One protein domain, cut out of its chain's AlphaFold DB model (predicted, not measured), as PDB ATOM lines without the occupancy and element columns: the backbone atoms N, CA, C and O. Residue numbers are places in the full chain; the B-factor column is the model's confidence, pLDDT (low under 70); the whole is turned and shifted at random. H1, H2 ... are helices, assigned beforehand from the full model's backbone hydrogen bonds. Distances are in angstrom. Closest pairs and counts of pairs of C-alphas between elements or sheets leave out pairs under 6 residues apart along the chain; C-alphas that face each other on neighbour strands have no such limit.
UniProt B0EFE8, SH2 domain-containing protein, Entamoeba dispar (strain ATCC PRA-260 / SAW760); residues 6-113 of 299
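What this domain is: This is residues 6 to 113 of the 299 residues of the protein "SH2 domain-containing protein" of Entamoeba dispar (strain ATCC PRA-260 / SAW760) (UniProt B0EFE8). The model has two unequal lobes: a three-helix up-and-down bundle of H1, H5 and H6, their centres in a triangle, and a looser head of three helices, H2, H3 and H4, with H3 at the far end of the long axis. The bundle's helices touch over parts of their length, and the long unnamed stretch of residues 25 to 38 leads from the end of H1 to the head. The printed part has 108 residues with six named helices, H1 to H6 in order, and no named strand; the class is all helix. It is only just compact, close to loose, with a radius of gyration of the C-alphas of 15.3 A and spans of 48 by 35 by 26 A.

Where its parts are: H1, residues 6 to 24, begins with C-alpha 6 at (133.577, 145.055, 105.112) and is 28.1 A long. H2 is residues 39 to 46, 10.7 A. H3, residues 52 to 65, begins with C-alpha 52 at (160.933, 163.077, 138.824) and is 20.5 A long. H4 is residues 67 to 72, 9.2 A, and H5 is residues 77 to 86, 14.3 A. H6, residues 97 to 112, is 22.4 A long and ends with C-alpha 112 at (126.887, 167.770, 130.680).

How they stand to each other: H1, H5 and H6 form a bundle, helices side by side, up and down, each running against the one before it in the chain. H1 touches H5 with residues 12 to 20 alone, at a shallow tilt of 25 degrees, opposite ways; their closest C-alphas, of Ala 16 and Leu 83, are 6.1 A apart. H1, with residues 8 to 12 alone, touches residues 97 to 100 of H6, the same way at a shallow tilt of 21 degrees; the closest C-alphas, of Val 12 and Ala 97, are 5.5 A apart. H5 and H6 are a helical hairpin at a shallow tilt of 9 degrees, with the C-alphas of Gln 78 and Cys 107 closest, at 5.6 A. H2 touches H4 at a steep tilt of 62 degrees, opposite ways; the closest C-alphas, of Pro 39 and Tyr 68, are 5.0 A apart. H3 and H4 touch only at the corner, about perpendicular at 78 degrees, with the C-alphas of Val 63 and Ala 69 closest, at 5.1 A. H2 and H5 are close but not clearly touching, with the closest C-alphas, of Arg 40 and Glu 80, 7.9 A apart. H3 is apart from H1, H5 and H6. Every O i to N i+4 pair is within hydrogen-bond range in H2, H3, H4, H5 and H6, and 12 of 15 are in H1.

The domain as a whole: The two C-alphas farthest apart, of Gly 7 and Glu 53, are 48.9 A apart. The printed part has no cut. The link from H1 to H2 is long, with 14 residues. The mean pLDDT of the printed part is 76.3; 26 residues are under 70, among them residues 6 to 11 and 24 to 34.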
ATOM      1  N   ILE A   6     132.666 144.032 105.673       39.12
ATOM      2  CA  ILE A   6     133.577 145.055 105.112       39.12
ATOM      3  C   ILE A   6     132.916 146.448 104.978       39.12
ATOM      4  O   ILE A   6     133.600 147.459 105.068       39.12
ATOM      5  N   GLY A   7     131.587 146.526 104.832       40.41
ATOM      6  CA  GLY A   7     130.869 147.808 104.731       40.41
ATOM      7  C   GLY A   7     130.563 148.489 106.070       40.41
ATOM      8  O   GLY A   7     130.514 149.706 106.128       40.41
ATOM      9  N   LYS A   8     130.398 147.727 107.161       48.94
ATOM     10  CA  LYS A   8     130.020 148.277 108.479       48.94
ATOM     11  C   LYS A   8     131.199 148.892 109.231       48.94
ATOM     12  O   LYS A   8     131.002 149.707 110.124       48.94
ATOM     13  N   GLU A   9     132.415 148.474 108.889       52.81
ATOM     14  CA  GLU A   9     133.642 148.917 109.547       52.81
ATOM     15  C   GLU A   9     134.045 150.332 109.102       52.81
ATOM     16  O   GLU A   9     134.406 151.143 109.949       52.81
ATOM     17  N   GLY A  10     133.906 150.673 107.813       58.50
ATOM     18  CA  GLY A  10     134.257 152.003 107.289       58.50
ATOM     19  C   GLY A  10     133.410 153.144 107.864       58.50
ATOM     20  O   GLY A  10     133.939 154.220 108.142       58.50
ATOM     21  N   ASP A  11     132.124 152.894 108.119       64.19
ATOM     22  CA  ASP A  11     131.188 153.916 108.600       64.19
ATOM     23  C   ASP A  11     131.520 154.381 110.025       64.19
ATOM     24  O   ASP A  11     131.487 155.576 110.311       64.19
ATOM     25  N   VAL A  12     131.895 153.462 110.924       71.38
ATOM     26  CA  VAL A  12     132.236 153.807 112.316       71.38
ATOM     27  C   VAL A  12     133.579 154.534 112.397       71.38
ATOM     28  O   VAL A  12     133.700 155.514 113.132       71.38
ATOM     29  N   PHE A  13     134.562 154.138 111.579       74.06
ATOM     30  CA  PHE A  13     135.809 154.898 111.436       74.06
ATOM     31  C   PHE A  13     135.551 156.308 110.906       74.06
ATOM     32  O   PHE A  13     136.024 157.274 111.505       74.06
ATOM     33  N   GLY A  14     134.767 156.443 109.832       73.56
ATOM     34  CA  GLY A  14     134.394 157.739 109.269       73.56
ATOM     35  C   GLY A  14     133.678 158.631 110.285       73.56
ATOM     36  O   GLY A  14     134.032 159.801 110.434       73.56
ATOM     37  N   MET A  15     132.737 158.074 111.055       76.12
ATOM     38  CA  MET A  15     132.056 158.791 112.137       76.12
ATOM     39  C   MET A  15     133.025 159.250 113.232       76.12
ATOM     40  O   MET A  15     132.971 160.409 113.637       76.12
ATOM     41  N   ALA A  16     133.945 158.392 113.679       78.62
ATOM     42  CA  ALA A  16     134.963 158.765 114.660       78.62
ATOM     43  C   ALA A  16     135.897 159.873 114.148       78.62
ATOM     44  O   ALA A  16     136.241 160.779 114.907       78.62
ATOM     45  N   PHE A  17     136.254 159.857 112.859       78.88
ATOM     46  CA  PHE A  17     136.995 160.949 112.225       78.88
ATOM     47  C   PHE A  17     136.195 162.254 112.218       78.88
ATOM     48  O   PHE A  17     136.739 163.284 112.597       78.88
ATOM     49  N   ILE A  18     134.919 162.233 111.825       78.94
ATOM     50  CA  ILE A  18     134.065 163.435 111.816       78.94
ATOM     51  C   ILE A  18     133.939 164.013 113.227       78.94
ATOM     52  O   ILE A  18     134.116 165.211 113.424       78.94
ATOM     53  N   VAL A  19     133.692 163.157 114.219       79.50
ATOM     54  CA  VAL A  19     133.620 163.545 115.631       79.50
ATOM     55  C   VAL A  19     134.938 164.179 116.073       79.50
ATOM     56  O   VAL A  19     134.936 165.294 116.586       79.50
ATOM     57  N   TYR A  20     136.075 163.537 115.800       77.69
ATOM     58  CA  TYR A  20     137.389 164.105 116.098       77.69
ATOM     59  C   TYR A  20     137.591 165.484 115.442       77.69
ATOM     60  O   TYR A  20     138.079 166.401 116.101       77.69
ATOM     61  N   GLN A  21     137.196 165.660 114.178       77.69
ATOM     62  CA  GLN A  21     137.333 166.933 113.461       77.69
ATOM     63  C   GLN A  21     136.468 168.042 114.067       77.69
ATOM     64  O   GLN A  21     136.947 169.160 114.242       77.69
ATOM     65  N   LEU A  22     135.222 167.726 114.434       76.19
ATOM     66  CA  LEU A  22     134.304 168.674 115.071       76.19
ATOM     67  C   LEU A  22     134.837 169.164 116.421       76.19
ATOM     68  O   LEU A  22     134.741 170.349 116.717       76.19
ATOM     69  N   PHE A  23     135.416 168.271 117.225       71.56
ATOM     70  CA  PHE A  23     135.892 168.622 118.565       71.56
ATOM     71  C   PHE A  23     137.273 169.279 118.589       71.56
ATOM     72  O   PHE A  23     137.568 170.033 119.516       71.56
ATOM     73  N   ASN A  24     138.123 169.002 117.600       66.62
ATOM     74  CA  ASN A  24     139.453 169.603 117.520       66.62
ATOM     75  C   ASN A  24     139.515 170.834 116.614       66.62
ATOM     76  O   ASN A  24     140.567 171.463 116.543       66.62
ATOM     77  N   GLU A  25     138.434 171.154 115.894       64.62
ATOM     78  CA  GLU A  25     138.422 172.160 114.820       64.62
ATOM     79  C   GLU A  25     139.538 171.929 113.779       64.62
ATOM     80  O   GLU A  25     139.992 172.842 113.089       64.62
ATOM     81  N   THR A  26     140.006 170.684 113.655       66.81
ATOM     82  CA  THR A  26     141.057 170.283 112.718       66.81
ATOM     83  C   THR A  26     140.442 169.544 111.551       66.81
ATOM     84  O   THR A  26     139.659 168.622 111.756       66.81
ATOM     85  N   GLN A  27     140.860 169.869 110.333       63.50
ATOM     86  CA  GLN A  27     140.504 169.077 109.165       63.50
ATOM     87  C   GLN A  27     141.415 167.847 109.092       63.50
ATOM     88  O   GLN A  27     142.639 167.974 109.027       63.50
ATOM     89  N   CYS A  28     140.825 166.654 109.106       62.66
ATOM     90  CA  CYS A  28     141.545 165.400 108.909       62.66
ATOM     91  C   CYS A  28     141.088 164.767 107.595       62.66
ATOM     92  O   CYS A  28     139.891 164.729 107.302       62.66
ATOM     93  N   ASP A  29     142.028 164.250 106.808       64.19
ATOM     94  CA  ASP A  29     141.659 163.409 105.675       64.19
ATOM     95  C   ASP A  29     141.116 162.084 106.219       64.19
ATOM     96  O   ASP A  29     141.825 161.340 106.893       64.19
ATOM     97  N   ILE A  30     139.840 161.806 105.947       61.78
ATOM     98  CA  ILE A  30     139.161 160.570 106.363       61.78
ATOM     99  C   ILE A  30     139.808 159.347 105.682       61.78
ATOM    100  O   ILE A  30     139.698 158.232 106.181       61.78
ATOM    101  N   ASN A  31     140.534 159.560 104.577       62.44
ATOM    102  CA  ASN A  31     141.293 158.531 103.867       62.44
ATOM    103  C   ASN A  31     142.764 158.450 104.310       62.44
ATOM    104  O   ASN A  31     143.552 157.736 103.682       62.44
ATOM    105  N   ALA A  32     143.169 159.188 105.351       62.91
ATOM    106  CA  ALA A  32     144.538 159.149 105.843       62.91
ATOM    107  C   ALA A  32     144.917 157.734 106.306       62.91
ATOM    108  O   ALA A  32     144.171 157.060 107.013       62.91
ATOM    109  N   ILE A  33     146.132 157.309 105.949       60.31
ATOM    110  CA  ILE A  33     146.702 156.012 106.359       60.31
ATOM    111  C   ILE A  33     146.936 155.971 107.878       60.31
ATOM    112  O   ILE A  33     146.883 154.908 108.493       60.31
ATOM    113  N   ASN A  34     147.188 157.134 108.485       67.50
ATOM    114  CA  ASN A  34     147.444 157.272 109.911       67.50
ATOM    115  C   ASN A  34     146.222 157.856 110.619       67.50
ATOM    116  O   ASN A  34     145.654 158.855 110.174       67.50
ATOM    117  N   LEU A  35     145.868 157.254 111.753       72.31
ATOM    118  CA  LEU A  35     144.824 157.766 112.633       72.31
ATOM    119  C   LEU A  35     145.231 159.116 113.246       72.31
ATOM    120  O   LEU A  35     146.427 159.355 113.458       72.31
ATOM    121  N   PRO A  36     144.261 159.986 113.576       74.50
ATOM    122  CA  PRO A  36     144.538 161.216 114.297       74.50
ATOM    123  C   PRO A  36     145.167 160.910 115.656       74.50
ATOM    124  O   PRO A  36     144.805 159.947 116.335       74.50
ATOM    125  N   ILE A  37     146.108 161.751 116.073       77.69
ATOM    126  CA  ILE A  37     146.752 161.608 117.374       77.69
ATOM    127  C   ILE A  37     145.805 162.141 118.450       77.69
ATOM    128  O   ILE A  37     145.446 163.315 118.451       77.69
ATOM    129  N   LEU A  38     145.432 161.284 119.400       82.12
ATOM    130  CA  LEU A  38     144.602 161.698 120.525       82.12
ATOM    131  C   LEU A  38     145.436 162.455 121.577       82.12
ATOM    132  O   LEU A  38     146.515 161.980 121.949       82.12
ATOM    133  N   PRO A  39     144.974 163.615 122.082       81.19
ATOM    134  CA  PRO A  39     145.806 164.501 122.896       81.19
ATOM    135  C   PRO A  39     146.373 163.890 124.191       81.19
ATOM    136  O   PRO A  39     147.542 164.105 124.524       81.19
ATOM    137  N   ARG A  40     145.587 163.109 124.946       82.19
ATOM    138  CA  ARG A  40     146.071 162.441 126.167       82.19
ATOM    139  C   ARG A  40     146.926 161.229 125.834       82.19
ATOM    140  O   ARG A  40     147.858 160.939 126.586       82.19
ATOM    141  N   PHE A  41     146.652 160.539 124.728       82.62
ATOM    142  CA  PHE A  41     147.532 159.477 124.238       82.62
ATOM    143  C   PHE A  41     148.920 160.021 123.871       82.62
ATOM    144  O   PHE A  41     149.920 159.479 124.341       82.62
ATOM    145  N   TYR A  42     148.984 161.143 123.148       83.56
ATOM    146  CA  TYR A  42     150.225 161.870 122.869       83.56
ATOM    147  C   TYR A  42     150.970 162.240 124.151       83.56
ATOM    148  O   TYR A  42     152.132 161.880 124.329       83.56
ATOM    149  N   MET A  43     150.275 162.870 125.106       83.25
ATOM    150  CA  MET A  43     150.889 163.251 126.380       83.25
ATOM    151  C   MET A  43     151.413 162.029 127.153       83.25
ATOM    152  O   MET A  43     152.454 162.103 127.803       83.25
ATOM    153  N   LYS A  44     150.724 160.883 127.086       85.00
ATOM    154  CA  LYS A  44     151.191 159.631 127.695       85.00
ATOM    155  C   LYS A  44     152.461 159.108 127.018       85.00
ATOM    156  O   LYS A  44     153.337 158.624 127.730       85.00
ATOM    157  N   GLN A  45     152.559 159.200 125.692       85.56
ATOM    158  CA  GLN A  45     153.750 158.796 124.942       85.56
ATOM    159  C   GLN A  45     154.953 159.693 125.254       85.56
ATOM    160  O   GLN A  45     156.000 159.174 125.626       85.56
ATOM    161  N   GLU A  46     154.785 161.017 125.209       85.81
ATOM    162  CA  GLU A  46     155.863 161.985 125.476       85.81
ATOM    163  C   GLU A  46     156.406 161.919 126.908       85.81
ATOM    164  O   GLU A  46     157.559 162.258 127.164       85.81
ATOM    165  N   LEU A  47     155.566 161.515 127.866       87.25
ATOM    166  CA  LEU A  47     155.947 161.383 129.274       87.25
ATOM    167  C   LEU A  47     156.369 159.958 129.654       87.25
ATOM    168  O   LEU A  47     156.675 159.703 130.826       87.25
ATOM    169  N   CYS A  48     156.332 159.015 128.711       89.81
ATOM    170  CA  CYS A  48     156.703 157.628 128.952       89.81
ATOM    171  C   CYS A  48     158.210 157.526 129.229       89.81
ATOM    172  O   CYS A  48     159.018 158.122 128.527       89.81
ATOM    173  N   GLY A  49     158.596 156.784 130.269       87.00
ATOM    174  CA  GLY A  49     160.004 156.612 130.653       87.00
ATOM    175  C   GLY A  49     160.649 157.810 131.364       87.00
ATOM    176  O   GLY A  49     161.767 157.676 131.849       87.00
ATOM    177  N   LEU A  50     159.955 158.948 131.488       91.06
ATOM    178  CA  LEU A  50     160.432 160.106 132.251       91.06
ATOM    179  C   LEU A  50     160.048 159.994 133.731       91.06
ATOM    180  O   LEU A  50     158.940 159.563 134.078       91.06
ATOM    181  N   HIS A  51     160.929 160.465 134.616       91.38
ATOM    182  CA  HIS A  51     160.738 160.406 136.067       91.38
ATOM    183  C   HIS A  51     161.105 161.728 136.760       91.38
ATOM    184  O   HIS A  51     161.832 162.554 136.217       91.38
ATOM    185  N   GLY A  52     160.582 161.932 137.975       90.56
ATOM    186  CA  GLY A  52     160.933 163.077 138.824       90.56
ATOM    187  C   GLY A  52     160.747 164.434 138.137       90.56
ATOM    188  O   GLY A  52     159.703 164.692 137.533       90.56
ATOM    189  N   GLU A  53     161.764 165.293 138.234       90.38
ATOM    190  CA  GLU A  53     161.696 166.656 137.697       90.38
ATOM    191  C   GLU A  53     161.734 166.736 136.173       90.38
ATOM    192  O   GLU A  53     161.115 167.622 135.591       90.38
ATOM    193  N   GLU A  54     162.362 165.774 135.501       88.88
ATOM    194  CA  GLU A  54     162.378 165.718 134.037       88.88
ATOM    195  C   GLU A  54     160.955 165.575 133.477       88.88
ATOM    196  O   GLU A  54     160.537 166.320 132.587       88.88
ATOM    197  N   LYS A  55     160.158 164.684 134.079       90.50
ATOM    198  CA  LYS A  55     158.745 164.509 133.725       90.50
ATOM    199  C   LYS A  55     157.932 165.780 133.970       90.50
ATOM    200  O   LYS A  55     157.038 166.094 133.186       90.50
ATOM    201  N   LYS A  56     158.210 166.496 135.062       87.12
ATOM    202  CA  LYS A  56     157.496 167.727 135.421       87.12
ATOM    203  C   LYS A  56     157.797 168.847 134.427       87.12
ATOM    204  O   LYS A  56     156.856 169.427 133.894       87.12
ATOM    205  N   ILE A  57     159.074 169.079 134.116       89.00
ATOM    206  CA  ILE A  57     159.517 170.092 133.146       89.00
ATOM    207  C   ILE A  57     158.909 169.811 131.769       89.00
ATOM    208  O   ILE A  57     158.288 170.695 131.181       89.00
ATOM    209  N   LYS A  58     159.003 168.566 131.283       86.81
ATOM    210  CA  LYS A  58     158.426 168.176 129.989       86.81
ATOM    211  C   LYS A  58     156.907 168.367 129.964       86.81
ATOM    212  O   LYS A  58     156.367 168.873 128.984       86.81
ATOM    213  N   ARG A  59     156.206 168.019 131.049       84.88
ATOM    214  CA  ARG A  59     154.756 168.238 131.164       84.88
ATOM    215  C   ARG A  59     154.399 169.722 131.124       84.88
ATOM    216  O   ARG A  59     153.465 170.089 130.420       84.88
ATOM    217  N   GLU A  60     155.114 170.563 131.866       85.19
ATOM    218  CA  GLU A  60     154.895 172.015 131.866       85.19
ATOM    219  C   GLU A  60     155.145 172.631 130.486       85.19
ATOM    220  O   GLU A  60     154.398 173.519 130.073       85.19
ATOM    221  N   GLN A  61     156.148 172.131 129.759       83.50
ATOM    222  CA  GLN A  61     156.434 172.549 128.392       83.50
ATOM    223  C   GLN A  61     155.289 172.186 127.437       83.50
ATOM    224  O   GLN A  61     154.763 173.070 126.764       83.50
ATOM    225  N   ILE A  62     154.839 170.923 127.442       81.75
ATOM    226  CA  ILE A  62     153.702 170.467 126.622       81.75
ATOM    227  C   ILE A  62     152.462 171.320 126.915       81.75
ATOM    228  O   ILE A  62     151.813 171.806 125.996       81.75
ATOM    229  N   VAL A  63     152.157 171.568 128.195       79.19
ATOM    230  CA  VAL A  63     150.981 172.357 128.598       79.19
ATOM    231  C   VAL A  63     151.028 173.803 128.088       79.19
ATOM    232  O   VAL A  63     149.981 174.370 127.777       79.19
ATOM    233  N   LYS A  64     152.215 174.415 128.006       76.19
ATOM    234  CA  LYS A  64     152.376 175.813 127.572       76.19
ATOM    235  C   LYS A  64     152.453 175.978 126.057       76.19
ATOM    236  O   LYS A  64     151.948 176.973 125.539       76.19
ATOM    237  N   GLU A  65     153.118 175.054 125.373       69.81
ATOM    238  CA  GLU A  65     153.597 175.264 124.002       69.81
ATOM    239  C   GLU A  65     152.854 174.412 122.967       69.81
ATOM    240  O   GLU A  65     152.855 174.760 121.787       69.81
ATOM    241  N   ASP A  66     152.177 173.337 123.385       74.88
ATOM    242  CA  ASP A  66     151.617 172.356 122.459       74.88
ATOM    243  C   ASP A  66     150.142 172.617 122.105       74.88
ATOM    244  O   ASP A  66     149.295 172.913 122.956       74.88
ATOM    245  N   VAL A  67     149.818 172.453 120.822       70.69
ATOM    246  CA  VAL A  67     148.451 172.472 120.293       70.69
ATOM    247  C   VAL A  67     147.612 171.370 120.948       70.69
ATOM    248  O   VAL A  67     146.470 171.625 121.328       70.69
ATOM    249  N   TYR A  68     148.182 170.185 121.190       70.50
ATOM    250  CA  TYR A  68     147.470 169.069 121.815       70.50
ATOM    251  C   TYR A  68     147.089 169.350 123.272       70.50
ATOM    252  O   TYR A  68     146.013 168.953 123.713       70.50
ATOM    253  N   ALA A  69     147.899 170.101 124.021       67.94
ATOM    254  CA  ALA A  69     147.547 170.458 125.392       67.94
ATOM    255  C   ALA A  69     146.315 171.368 125.477       67.94
ATOM    256  O   ALA A  69     145.512 171.227 126.400       67.94
ATOM    257  N   LYS A  70     146.127 172.259 124.496       70.25
ATOM    258  CA  LYS A  70     144.915 173.085 124.396       70.25
ATOM    259  C   LYS A  70     143.681 172.231 124.100       70.25
ATOM    260  O   LYS A  70     142.618 172.491 124.653       70.25
ATOM    261  N   LEU A  71     143.840 171.181 123.293       68.00
ATOM    262  CA  LEU A  71     142.765 170.252 122.930       68.00
ATOM    263  C   LEU A  71     142.324 169.360 124.106       68.00
ATOM    264  O   LEU A  71     141.135 169.071 124.237       68.00
ATOM    265  N   ILE A  72     143.234 168.996 125.025       72.00
ATOM    266  CA  ILE A  72     142.899 168.243 126.257       72.00
ATOM    267  C   ILE A  72     141.830 168.964 127.094       72.00
ATOM    268  O   ILE A  72     141.023 168.303 127.752       72.00
ATOM    269  N   CYS A  73     141.814 170.300 127.078       66.44
ATOM    270  CA  CYS A  73     140.837 171.102 127.814       66.44
ATOM    271  C   CYS A  73     139.427 171.045 127.209       66.44
ATOM    272  O   CYS A  73     138.461 171.255 127.937       66.44
ATOM    273  N   ASN A  74     139.308 170.752 125.911       66.12
ATOM    274  CA  ASN A  74     138.041 170.789 125.175       66.12
ATOM    275  C   ASN A  74     137.438 169.396 124.954       66.12
ATOM    276  O   ASN A  74     136.232 169.265 124.765       66.12
ATOM    277  N   ILE A  75     138.262 168.346 124.991       71.06
ATOM    278  CA  ILE A  75     137.829 166.964 124.764       71.06
ATOM    279  C   ILE A  75     137.702 166.242 126.097       71.06
ATOM    280  O   ILE A  75     138.689 166.102 126.824       71.06
ATOM    281  N   SER A  76     136.517 165.716 126.414       73.88
ATOM    282  CA  SER A  76     136.325 164.908 127.623       73.88
ATOM    283  C   SER A  76     137.116 163.598 127.553       73.88
ATOM    284  O   SER A  76     137.376 163.045 126.482       73.88
ATOM    285  N   HIS A  77     137.535 163.084 128.710       77.62
ATOM    286  CA  HIS A  77     138.303 161.837 128.776       77.62
ATOM    287  C   HIS A  77     137.508 160.645 128.219       77.62
ATOM    288  O   HIS A  77     138.063 159.762 127.573       77.62
ATOM    289  N   GLN A  78     136.196 160.654 128.442       77.38
ATOM    290  CA  GLN A  78     135.251 159.642 127.991       77.38
ATOM    291  C   GLN A  78     135.165 159.607 126.466       77.38
ATOM    292  O   GLN A  78     135.232 158.527 125.883       77.38
ATOM    293  N   LEU A  79     135.092 160.778 125.824       80.19
ATOM    294  CA  LEU A  79     135.078 160.874 124.369       80.19
ATOM    295  C   LEU A  79     136.392 160.370 123.761       80.19
ATOM    296  O   LEU A  79     136.375 159.633 122.782       80.19
ATOM    297  N   GLU A  80     137.534 160.713 124.359       80.88
ATOM    298  CA  GLU A  80     138.831 160.228 123.877       80.88
ATOM    299  C   GLU A  80     138.968 158.702 124.014       80.88
ATOM    300  O   GLU A  80     139.444 158.043 123.091       80.88
ATOM    301  N   ASN A  81     138.482 158.121 125.115       82.69
ATOM    302  CA  ASN A  81     138.437 156.666 125.286       82.69
ATOM    303  C   ASN A  81     137.492 155.997 124.275       82.69
ATOM    304  O   ASN A  81     137.813 154.940 123.746       82.69
ATOM    305  N   LEU A  82     136.356 156.623 123.952       84.81
ATOM    306  CA  LEU A  82     135.457 156.128 122.911       84.81
ATOM    307  C   LEU A  82     136.132 156.115 121.531       84.81
ATOM    308  O   LEU A  82     135.992 155.141 120.791       84.81
ATOM    309  N   LEU A  83     136.886 157.165 121.189       85.19
ATOM    310  CA  LEU A  83     137.660 157.208 119.945       85.19
ATOM    311  C   LEU A  83     138.745 156.118 119.924       85.19
ATOM    312  O   LEU A  83     138.886 155.440 118.909       85.19
ATOM    313  N   LEU A  84     139.444 155.881 121.044       81.69
ATOM    314  CA  LEU A  84     140.409 154.777 121.176       81.69
ATOM    315  C   LEU A  84     139.769 153.406 120.936       81.69
ATOM    316  O   LEU A  84     140.293 152.624 120.145       81.69
ATOM    317  N   ASP A  85     138.638 153.127 121.590       79.38
ATOM    318  CA  ASP A  85     137.926 151.851 121.457       79.38
ATOM    319  C   ASP A  85     137.441 151.640 120.015       79.38
ATOM    320  O   ASP A  85     137.524 150.546 119.456       79.38
ATOM    321  N   THR A  86     136.987 152.718 119.374       80.06
ATOM    322  CA  THR A  86     136.538 152.703 117.977       80.06
ATOM    323  C   THR A  86     137.683 152.421 117.009       80.06
ATOM    324  O   THR A  86     137.507 151.717 116.013       80.06
ATOM    325  N   TRP A  87     138.870 152.935 117.313       80.31
ATOM    326  CA  TRP A  87     140.080 152.740 116.523       80.31
ATOM    327  C   TRP A  87     140.873 151.487 116.907       80.31
ATOM    328  O   TRP A  87     142.022 151.334 116.485       80.31
ATOM    329  N   SER A  88     140.273 150.565 117.667       73.00
ATOM    330  CA  SER A  88     140.911 149.296 118.000       73.00
ATOM    331  C   SER A  88     141.331 148.530 116.739       73.00
ATOM    332  O   SER A  88     140.556 148.319 115.794       73.00
ATOM    333  N   ALA A  89     142.586 148.071 116.748       63.72
ATOM    334  CA  ALA A  89     143.141 147.202 115.715       63.72
ATOM    335  C   ALA A  89     142.513 145.794 115.740       63.72
ATOM    336  O   ALA A  89     142.608 145.058 114.759       63.72
ATOM    337  N   CYS A  90     141.865 145.416 116.847       70.12
ATOM    338  CA  CYS A  90     141.160 144.151 116.980       70.12
ATOM    339  C   CYS A  90     139.708 144.298 116.509       70.12
ATOM    340  O   CYS A  90     138.920 145.026 117.107       70.12
ATOM    341  N   ASN A  91     139.332 143.566 115.457       65.94
ATOM    342  CA  ASN A  91     137.979 143.630 114.892       65.94
ATOM    343  C   ASN A  91     136.879 143.170 115.864       65.94
ATOM    344  O   ASN A  91     135.739 143.593 115.712       65.94
ATOM    345  N   LEU A  92     137.197 142.302 116.832       69.69
ATOM    346  CA  LEU A  92     136.227 141.810 117.821       69.69
ATOM    347  C   LEU A  92     135.934 142.829 118.925       69.69
ATOM    348  O   LEU A  92     134.860 142.782 119.512       69.69
ATOM    349  N   ASP A  93     136.862 143.754 119.170       68.06
ATOM    350  CA  ASP A  93     136.723 144.794 120.193       68.06
ATOM    351  C   ASP A  93     136.131 146.090 119.614       68.06
ATOM    352  O   ASP A  93     135.930 147.068 120.333       68.06
ATOM    353  N   ARG A  94     135.874 146.121 118.298       70.75
ATOM    354  CA  ARG A  94     135.387 147.306 117.595       70.75
ATOM    355  C   ARG A  94     133.882 147.466 117.780       70.75
ATOM    356  O   ARG A  94     133.107 146.539 117.559       70.75
ATOM    357  N   LEU A  95     133.481 148.689 118.106       77.56
ATOM    358  CA  LEU A  95     132.082 149.063 118.273       77.56
ATOM    359  C   LEU A  95     131.324 149.030 116.941       77.56
ATOM    360  O   LEU A  95     131.818 149.464 115.899       77.56
ATOM    361  N   THR A  96     130.076 148.584 116.995       78.88
ATOM    362  CA  THR A  96     129.087 148.810 115.940       78.88
ATOM    363  C   THR A  96     128.654 150.279 115.899       78.88
ATOM    364  O   THR A  96     128.792 151.012 116.877       78.88
ATOM    365  N   ALA A  97     128.053 150.719 114.787       76.56
ATOM    366  CA  ALA A  97     127.513 152.077 114.656       76.56
ATOM    367  C   ALA A  97     126.510 152.435 115.769       76.56
ATOM    368  O   ALA A  97     126.562 153.531 116.320       76.56
ATOM    369  N   ASN A  98     125.636 151.494 116.143       76.69
ATOM    370  CA  ASN A  98     124.663 151.703 117.216       76.69
ATOM    371  C   ASN A  98     125.345 151.817 118.585       76.69
ATOM    372  O   ASN A  98     124.993 152.692 119.370       76.69
ATOM    373  N   GLU A  99     126.338 150.970 118.870       79.56
ATOM    374  CA  GLU A  99     127.113 151.060 120.114       79.56
ATOM    375  C   GLU A  99     127.908 152.365 120.185       79.56
ATOM    376  O   GLU A  99     127.943 152.999 121.235       79.56
ATOM    377  N   PHE A 100     128.491 152.803 119.068       82.06
ATOM    378  CA  PHE A 100     129.195 154.077 118.976       82.06
ATOM    379  C   PHE A 100     128.261 155.262 119.247       82.06
ATOM    380  O   PHE A 100     128.572 156.097 120.093       82.06
ATOM    381  N   LEU A 101     127.092 155.311 118.599       78.44
ATOM    382  CA  LEU A 101     126.095 156.366 118.814       78.44
ATOM    383  C   LEU A 101     125.578 156.388 120.259       78.44
ATOM    384  O   LEU A 101     125.487 157.458 120.863       78.44
ATOM    385  N   ASN A 102     125.295 155.218 120.839       79.31
ATOM    386  CA  ASN A 102     124.874 155.114 122.235       79.31
ATOM    387  C   ASN A 102     125.967 155.625 123.181       79.31
ATOM    388  O   ASN A 102     125.701 156.480 124.022       79.31
ATOM    389  N   ARG A 103     127.217 155.187 122.988       81.56
ATOM    390  CA  ARG A 103     128.342 155.627 123.822       81.56
ATOM    391  C   ARG A 103     128.686 157.102 123.627       81.56
ATOM    392  O   ARG A 103     129.114 157.730 124.590       81.56
ATOM    393  N   ILE A 104     128.493 157.678 122.436       83.44
ATOM    394  CA  ILE A 104     128.615 159.131 122.223       83.44
ATOM    395  C   ILE A 104     127.601 159.875 123.085       83.44
ATOM    396  O   ILE A 104     127.969 160.841 123.754       83.44
ATOM    397  N   ASN A 105     126.344 159.429 123.087       80.56
ATOM    398  CA  ASN A 105     125.304 160.054 123.898       80.56
ATOM    399  C   ASN A 105     125.621 159.940 125.392       80.56
ATOM    400  O   ASN A 105     125.524 160.940 126.102       80.56
ATOM    401  N   ASP A 106     126.105 158.783 125.849       82.25
ATOM    402  CA  ASP A 106     126.560 158.605 127.231       82.25
ATOM    403  C   ASP A 106     127.740 159.539 127.560       82.25
ATOM    404  O   ASP A 106     127.754 160.181 128.608       82.25
ATOM    405  N   CYS A 107     128.714 159.690 126.652       82.31
ATOM    406  CA  CYS A 107     129.836 160.620 126.832       82.31
ATOM    407  C   CYS A 107     129.367 162.079 126.920       82.31
ATOM    408  O   CYS A 107     129.877 162.837 127.753       82.31
ATOM    409  N   SER A 108     128.405 162.468 126.077       84.94
ATOM    410  CA  SER A 108     127.778 163.793 126.104       84.94
ATOM    411  C   SER A 108     127.112 164.030 127.454       84.94
ATOM    412  O   SER A 108     127.386 165.039 128.094       84.94
ATOM    413  N   LEU A 109     126.311 163.071 127.924       87.25
ATOM    414  CA  LEU A 109     125.577 163.192 129.176       87.25
ATOM    415  C   LEU A 109     126.508 163.252 130.394       87.25
ATOM    416  O   LEU A 109     126.341 164.112 131.252       87.25
ATOM    417  N   VAL A 110     127.535 162.398 130.450       86.88
ATOM    418  CA  VAL A 110     128.556 162.425 131.514       86.88
ATOM    419  C   VAL A 110     129.273 163.772 131.572       86.88
ATOM    420  O   VAL A 110     129.602 164.247 132.658       86.88
ATOM    421  N   THR A 111     129.510 164.390 130.416       85.88
ATOM    422  CA  THR A 111     130.138 165.713 130.338       85.88
ATOM    423  C   THR A 111     129.177 166.803 130.820       85.88
ATOM    424  O   THR A 111     129.555 167.603 131.671       85.88
ATOM    425  N   GLU A 112     127.934 166.797 130.332       90.06
ATOM    426  CA  GLU A 112     126.887 167.770 130.680       90.06
ATOM    427  C   GLU A 112     126.525 167.728 132.168       90.06
ATOM    428  O   GLU A 112     126.465 168.768 132.811       90.06
ATOM    429  N   CYS A 113     126.356 166.537 132.748       90.25
ATOM    430  CA  CYS A 113     126.024 166.379 134.165       90.25
ATOM    431  C   CYS A 113     127.229 166.576 135.106       90.25
ATOM    432  O   CYS A 113     127.061 166.578 136.322       90.25
TER     433      CYS A 113